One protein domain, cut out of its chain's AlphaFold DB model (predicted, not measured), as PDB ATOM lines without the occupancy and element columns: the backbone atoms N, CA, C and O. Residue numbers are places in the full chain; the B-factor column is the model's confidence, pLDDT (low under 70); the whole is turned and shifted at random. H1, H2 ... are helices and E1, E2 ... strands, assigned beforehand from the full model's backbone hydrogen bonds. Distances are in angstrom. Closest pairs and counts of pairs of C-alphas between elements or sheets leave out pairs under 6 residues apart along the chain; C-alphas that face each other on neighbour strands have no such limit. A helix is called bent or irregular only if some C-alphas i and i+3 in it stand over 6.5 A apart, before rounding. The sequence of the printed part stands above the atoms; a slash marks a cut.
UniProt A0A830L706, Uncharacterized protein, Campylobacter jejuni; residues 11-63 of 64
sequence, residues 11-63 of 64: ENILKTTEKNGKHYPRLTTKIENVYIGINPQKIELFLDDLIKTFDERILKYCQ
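Overview. This is residues 11 to 63 of the 64 residues of an uncharacterized protein of Campylobacter jejuni (UniProt A0A830L706). A loose, zigzag chain of small parts with no common core: two short strand hairpins, E1 with E2 and E3 with E4, make a corner, and from that corner the longer helix H1 leads away to H2, which folds back at its far end. The tip of the second hairpin, residues 30 to 35, sticks out free. The printed part has 53 residues, with four named strands and then two named helices in the order E1, E2, E3, E4, H1, H2; the strands form two antiparallel sheets of two strands each, and the class is mixed, helices and strands. The whole is loose, with a radius of gyration of the C-alphas of 13.8 A, and only just elongated, with spans of 43 by 25 by 14 A.

Along the chain. E1 is residues 16 to 19, 9.9 A long, and begins at C-alpha 16, at (133.130, 145.810, 157.881). E2 is residues 22 to 25, 10.3 A long. E3, residues 28 to 31, and E4, residues 34 to 37, are each 9.9 A long. H1 is residues 40 to 54, 22.1 A long, and begins with C-alpha 40 at (131.561, 147.627, 164.910). It is irregular: C-alphas 41 and 44 are 7.9 A apart. H2 is residues 56 to 63, 11.3 A long, and ends with C-alpha 63 at (124.169, 145.309, 183.466).

Arrangement. E1 and E2 form an antiparallel hairpin at 144 degrees, with N 17 and O 24 within hydrogen-bond range at 2.8 A. E2 runs on into E3 across a break of 2 residues, at 84 degrees. E3 and E4 form a second antiparallel hairpin, at 151 degrees, with N 29 and O 36 within hydrogen-bond range at 2.8 A. The closest C-alphas of E2 and E4 are those of Pro 25 and Gly 37, 5.6 A apart. The closest C-alphas of E2 and H1 are those of Pro 25 and Pro 40, 6.6 A apart. H1 touches H2 with residues 48 to 52 alone; the closest C-alphas are those of Ile 51 and Leu 59, 5.9 A apart. These two helices form a helical hairpin and run opposite ways at a steep tilt of 45 degrees. H2 is apart from E1, E2, E3 and E4. In H2 every O i to N i+4 pair is within hydrogen-bond range; in H1 8 of 11 are.

Size, cuts and confidence. The two C-alphas farthest apart are those of Asn 20 and Arg 57, 43.0 A. The printed part, residues 11 to 63, has no cut, and the five links between its named elements are tight. The mean pLDDT of the printed part is 92.9, and no printed residue is under 70.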
ATOM      1  N   GLU A  11     124.909 139.323 162.507       83.19
ATOM      2  CA  GLU A  11     126.326 139.196 162.185       83.19
ATOM      3  C   GLU A  11     126.891 140.397 161.405       83.19
ATOM      4  O   GLU A  11     128.105 140.580 161.367       83.19
ATOM      5  N   ASN A  12     126.057 141.226 160.767       87.94
ATOM      6  CA  ASN A  12     126.514 142.449 160.098       87.94
ATOM      7  C   ASN A  12     126.863 143.570 161.077       87.94
ATOM      8  O   ASN A  12     127.604 144.470 160.683       87.94
ATOM      9  N   ILE A  13     126.368 143.514 162.315       88.12
ATOM     10  CA  ILE A  13     126.667 144.496 163.364       88.12
ATOM     11  C   ILE A  13     128.181 144.572 163.602       88.12
ATOM     12  O   ILE A  13     128.739 145.657 163.733       88.12
ATOM     13  N   LEU A  14     128.855 143.419 163.565       90.38
ATOM     14  CA  LEU A  14     130.290 143.310 163.826       90.38
ATOM     15  C   LEU A  14     131.163 143.364 162.558       90.38
ATOM     16  O   LEU A  14     132.388 143.304 162.642       90.38
ATOM     17  N   LYS A  15     130.562 143.452 161.366       91.31
ATOM     18  CA  LYS A  15     131.296 143.349 160.095       91.31
ATOM     19  C   LYS A  15     131.654 144.711 159.516       91.31
ATOM     20  O   LYS A  15     130.909 145.688 159.602       91.31
ATOM     21  N   THR A  16     132.760 144.722 158.784       94.44
ATOM     22  CA  THR A  16     133.130 145.810 157.881       94.44
ATOM     23  C   THR A  16     133.105 145.335 156.429       94.44
ATOM     24  O   THR A  16     132.977 144.146 156.123       94.44
ATOM     25  N   THR A  17     133.161 146.281 155.503       92.38
ATOM     26  CA  THR A  17     133.411 146.050 154.083       92.38
ATOM     27  C   THR A  17     134.574 146.924 153.659       92.38
ATOM     28  O   THR A  17     134.673 148.070 154.089       92.38
ATOM     29  N   GLU A  18     135.445 146.406 152.807       94.94
ATOM     30  CA  GLU A  18     136.541 147.185 152.245       94.94
ATOM     31  C   GLU A  18     136.142 147.759 150.882       94.94
ATOM     32  O   GLU A  18     135.497 147.085 150.073       94.94
ATOM     33  N   LYS A  19     136.494 149.020 150.635       93.25
ATOM     34  CA  LYS A  19     136.371 149.669 149.329       93.25
ATOM     35  C   LYS A  19     137.507 150.670 149.161       93.25
ATOM     36  O   LYS A  19     137.644 151.582 149.974       93.25
ATOM     37  N   ASN A  20     138.283 150.530 148.087       94.69
ATOM     38  CA  ASN A  20     139.433 151.390 147.781       94.69
ATOM     39  C   ASN A  20     140.439 151.473 148.951       94.69
ATOM     40  O   ASN A  20     140.852 152.568 149.327       94.69
ATOM     41  N   GLY A  21     140.754 150.334 149.582       95.00
ATOM     42  CA  GLY A  21     141.678 150.262 150.723       95.00
ATOM     43  C   GLY A  21     141.147 150.862 152.030       95.00
ATOM     44  O   GLY A  21     141.901 151.020 152.986       95.00
ATOM     45  N   LYS A  22     139.863 151.241 152.091       93.62
ATOM     46  CA  LYS A  22     139.216 151.772 153.297       93.62
ATOM     47  C   LYS A  22     138.148 150.814 153.801       93.62
ATOM     48  O   LYS A  22     137.340 150.320 153.014       93.62
ATOM     49  N   HIS A  23     138.110 150.608 155.114       92.94
ATOM     50  CA  HIS A  23     137.069 149.828 155.774       92.94
ATOM     51  C   HIS A  23     135.889 150.716 156.166       92.94
ATOM     52  O   HIS A  23     136.062 151.794 156.731       92.94
ATOM     53  N   TYR A  24     134.684 150.231 155.895       93.06
ATOM     54  CA  TYR A  24     133.426 150.872 156.254       93.06
ATOM     55  C   TYR A  24     132.560 149.888 157.034       93.06
ATOM     56  O   TYR A  24     132.600 148.690 156.739       93.06
ATOM     57  N   PRO A  25     131.739 150.350 157.983       93.75
ATOM     58  CA  PRO A  25     130.748 149.499 158.621       93.75
ATOM     59  C   PRO A  25     129.830 148.805 157.613       93.75
ATOM     60  O   PRO A  25     129.505 149.358 156.559       93.75
ATOM     61  N   ARG A  26     129.382 147.587 157.931       91.12
ATOM     62  CA  ARG A  26     128.342 146.905 157.140       91.12
ATOM     63  C   ARG A  26     126.950 147.470 157.395       91.12
ATOM     64  O   ARG A  26     126.123 147.423 156.481       91.12
ATOM     65  N   LEU A  27     126.710 147.963 158.608       90.12
ATOM     66  CA  LEU A  27     125.475 148.625 158.998       90.12
ATOM     67  C   LEU A  27     125.598 150.120 158.697       90.12
ATOM     68  O   LEU A  27     126.196 150.878 159.461       90.12
ATOM     69  N   THR A  28     125.072 150.522 157.543       90.06
ATOM     70  CA  THR A  28     125.077 151.907 157.078       90.06
ATOM     71  C   THR A  28     123.702 152.320 156.582       90.06
ATOM     72  O   THR A  28     122.930 151.505 156.073       90.06
ATOM     73  N   THR A  29     123.414 153.605 156.709       89.88
ATOM     74  CA  THR A  29     122.262 154.267 156.105       89.88
ATOM     75  C   THR A  29     122.723 155.519 155.368       89.88
ATOM     76  O   THR A  29     123.859 155.974 155.530       89.88
ATOM     77  N   LYS A  30     121.851 156.066 154.524       93.19
ATOM     78  CA  LYS A  30     122.086 157.310 153.799       93.19
ATOM     79  C   LYS A  30     120.989 158.299 154.179       93.19
ATOM     80  O   LYS A  30     119.831 158.072 153.842       93.19
ATOM     81  N   ILE A  31     121.360 159.378 154.858       93.19
ATOM     82  CA  ILE A  31     120.462 160.474 155.247       93.19
ATOM     83  C   ILE A  31     120.986 161.737 154.571       93.19
ATOM     84  O   ILE A  31     122.174 162.015 154.667       93.19
ATOM     85  N   GLU A  32     120.139 162.455 153.828       94.50
ATOM     86  CA  GLU A  32     120.506 163.722 153.162       94.50
ATOM     87  C   GLU A  32     121.827 163.659 152.363       94.50
ATOM     88  O   GLU A  32     122.666 164.549 152.401       94.50
ATOM     89  N   ASN A  33     122.034 162.564 151.624       92.94
ATOM     90  CA  ASN A  33     123.274 162.268 150.893       92.94
ATOM     91  C   ASN A  33     124.539 161.992 151.720       92.94
ATOM     92  O   ASN A  33     125.572 161.661 151.133       92.94
ATOM     93  N   VAL A  34     124.445 161.978 153.043       93.88
ATOM     94  CA  VAL A  34     125.518 161.574 153.951       93.88
ATOM     95  C   VAL A  34     125.375 160.095 154.301       93.88
ATOM     96  O   VAL A  34     124.303 159.627 154.686       93.88
ATOM     97  N   TYR A  35     126.466 159.339 154.163       91.75
ATOM     98  CA  TYR A  35     126.526 157.962 154.647       91.75
ATOM     99  C   TYR A  35     126.878 157.953 156.129       91.75
ATOM    100  O   TYR A  35     127.935 158.441 156.522       91.75
ATOM    101  N   ILE A  36     126.009 157.349 156.930       91.94
ATOM    102  CA  ILE A  36     126.186 157.184 158.371       91.94
ATOM    103  C   ILE A  36     126.293 155.687 158.638       91.94
ATOM    104  O   ILE A  36     125.517 154.902 158.093       91.94
ATOM    105  N   GLY A  37     127.269 155.277 159.441       90.88
ATOM    106  CA  GLY A  37     127.495 153.875 159.774       90.88
ATOM    107  C   GLY A  37     127.801 153.687 161.247       90.88
ATOM    108  O   GLY A  37     128.428 154.546 161.861       90.88
ATOM    109  N   ILE A  38     127.387 152.548 161.794       91.69
ATOM    110  CA  ILE A  38     127.699 152.181 163.177       91.69
ATOM    111  C   ILE A  38     129.014 151.424 163.175       91.69
ATOM    112  O   ILE A  38     129.103 150.334 162.617       91.69
ATOM    113  N   ASN A  39     130.049 152.011 163.765       92.44
ATOM    114  CA  ASN A  39     131.348 151.363 163.842       92.44
ATOM    115  C   ASN A  39     131.247 150.074 164.687       92.44
ATOM    116  O   ASN A  39     130.859 150.183 165.851       92.44
ATOM    117  N   PRO A  40     131.616 148.886 164.163       92.75
ATOM    118  CA  PRO A  40     131.561 147.627 164.910       92.75
ATOM    119  C   PRO A  40     132.212 147.679 166.297       92.75
ATOM    120  O   PRO A  40     131.679 147.135 167.256       92.75
ATOM    121  N   GLN A  41     133.330 148.396 166.435       93.62
ATOM    122  CA  GLN A  41     134.061 148.551 167.699       93.62
ATOM    123  C   GLN A  41     133.402 149.532 168.686       93.62
ATOM    124  O   GLN A  41     133.924 149.760 169.775       93.62
ATOM    125  N   LYS A  42     132.294 150.168 168.300       93.50
ATOM    126  CA  LYS A  42     131.529 151.125 169.114       93.50
ATOM    127  C   LYS A  42     130.081 150.680 169.302       93.50
ATOM    128  O   LYS A  42     129.252 151.501 169.682       93.50
ATOM    129  N   ILE A  43     129.776 149.410 169.028       91.88
ATOM    130  CA  ILE A  43     128.405 148.913 169.117       91.88
ATOM    131  C   ILE A  43     127.845 149.010 170.536       91.88
ATOM    132  O   ILE A  43     126.743 149.516 170.685       91.88
ATOM    133  N   GLU A  44     128.616 148.624 171.555       92.44
ATOM    134  CA  GLU A  44     128.179 148.705 172.958       92.44
ATOM    135  C   GLU A  44     127.814 150.143 173.335       92.44
ATOM    136  O   GLU A  44     126.721 150.402 173.812       92.44
ATOM    137  N   LEU A  45     128.674 151.109 172.985       94.50
ATOM    138  CA  LEU A  45     128.405 152.530 173.220       94.50
ATOM    139  C   LEU A  45     127.121 152.998 172.516       94.50
ATOM    140  O   LEU A  45     126.317 153.711 173.105       94.50
ATOM    141  N   PHE A  46     126.919 152.588 171.261       92.31
ATOM    142  CA  PHE A  46     125.700 152.916 170.524       92.31
ATOM    143  C   PHE A  46     124.448 152.313 171.178       92.31
ATOM    144  O   PHE A  46     123.416 152.980 171.233       92.31
ATOM    145  N   LEU A  47     124.520 151.065 171.648       91.75
ATOM    146  CA  LEU A  47     123.401 150.388 172.305       91.75
ATOM    147  C   LEU A  47     123.094 151.012 173.669       91.75
ATOM    148  O   LEU A  47     121.924 151.265 173.949       91.75
ATOM    149  N   ASP A  48     124.115 151.336 174.460       95.19
ATOM    150  CA  ASP A  48     123.963 152.054 175.727       95.19
ATOM    151  C   ASP A  48     123.253 153.394 175.517       95.19
ATOM    152  O   ASP A  48     122.276 153.700 176.203       95.19
ATOM    153  N   ASP A  49     123.717 154.187 174.545       95.00
ATOM    154  CA  ASP A  49     123.119 155.482 174.218       95.00
ATOM    155  C   ASP A  49     121.676 155.318 173.722       95.00
ATOM    156  O   ASP A  49     120.792 156.057 174.157       95.00
ATOM    157  N   LEU A  50     121.409 154.317 172.873       93.81
ATOM    158  CA  LEU A  50     120.065 154.005 172.385       93.81
ATOM    159  C   LEU A  50     119.119 153.643 173.533       93.81
ATOM    160  O   LEU A  50     118.021 154.191 173.607       93.81
ATOM    161  N   ILE A  51     119.529 152.754 174.438       95.81
ATOM    162  CA  ILE A  51     118.710 152.332 175.581       95.81
ATOM    163  C   ILE A  51     118.404 153.532 176.485       95.81
ATOM    164  O   ILE A  51     117.245 153.732 176.858       95.81
ATOM    165  N   LYS A  52     119.400 154.387 176.756       96.25
ATOM    166  CA  LYS A  52     119.217 155.623 177.535       96.25
ATOM    167  C   LYS A  52     118.208 156.587 176.907       96.25
ATOM    168  O   LYS A  52     117.565 157.321 177.649       96.25
ATOM    169  N   THR A  53     118.038 156.592 175.578       97.12
ATOM    170  CA  THR A  53     117.002 157.430 174.936       97.12
ATOM    171  C   THR A  53     115.578 157.006 175.293       97.12
ATOM    172  O   THR A  53     114.673 157.837 175.246       97.12
ATOM    173  N   PHE A  54     115.379 155.738 175.665       95.88
ATOM    174  CA  PHE A  54     114.100 155.240 176.163       95.88
ATOM    175  C   PHE A  54     113.997 155.423 177.677       95.88
ATOM    176  O   PHE A  54     113.040 156.036 178.145       95.88
ATOM    177  N   ASP A  55     114.962 154.887 178.435       96.44
ATOM    178  CA  ASP A  55     115.039 155.013 179.895       96.44
ATOM    179  C   ASP A  55     116.394 154.506 180.430       96.44
ATOM    180  O   ASP A  55     116.793 153.366 180.178       96.44
ATOM    181  N   GLU A  56     117.085 155.306 181.243       95.69
ATOM    182  CA  GLU A  56     118.359 154.922 181.868       95.69
ATOM    183  C   GLU A  56     118.229 153.714 182.819       95.69
ATOM    184  O   GLU A  56     119.169 152.932 182.983       95.69
ATOM    185  N   ARG A  57     117.046 153.491 183.404       95.88
ATOM    186  CA  ARG A  57     116.783 152.335 184.277       95.88
ATOM    187  C   ARG A  57     116.832 151.012 183.518       95.88
ATOM    188  O   ARG A  57     117.178 149.997 184.120       95.88
ATOM    189  N   ILE A  58     116.510 151.017 182.221       95.69
ATOM    190  CA  ILE A  58     116.610 149.823 181.371       95.69
ATOM    191  C   ILE A  58     118.078 149.448 181.187       95.69
ATOM    192  O   ILE A  58     118.418 148.274 181.297       95.69
ATOM    193  N   LEU A  59     118.959 150.433 180.983       95.50
ATOM    194  CA  LEU A  59     120.389 150.162 180.860       95.50
ATOM    195  C   LEU A  59     120.945 149.536 182.141       95.50
ATOM    196  O   LEU A  59     121.671 148.550 182.067       95.50
ATOM    197  N   LYS A  60     120.555 150.066 183.308       94.25
ATOM    198  CA  LYS A  60     120.956 149.498 184.601       94.25
ATOM    199  C   LYS A  60     120.531 148.030 184.732       94.25
ATOM    200  O   LYS A  60     121.344 147.206 185.118       94.25
ATOM    201  N   TYR A  61     119.295 147.705 184.349       94.81
ATOM    202  CA  TYR A  61     118.794 146.326 184.353       94.81
ATOM    203  C   TYR A  61     119.592 145.383 183.435       94.81
ATOM    204  O   TYR A  61     119.740 144.211 183.753       94.81
ATOM    205  N   CYS A  62     120.114 145.866 182.304       90.25
ATOM    206  CA  CYS A  62     120.913 145.050 181.380       90.25
ATOM    207  C   CYS A  62     122.341 144.748 181.876       90.25
ATOM    208  O   CYS A  62     123.023 143.939 181.248       90.25
ATOM    209  N   GLN A  63     122.806 145.421 182.932       86.62
ATOM    210  CA  GLN A  63     124.169 145.309 183.466       86.62
ATOM    211  C   GLN A  63     124.254 144.478 184.760       86.62
ATOM    212  O   GLN A  63     125.368 144.194 185.206       86.62
TER     213      GLN A  63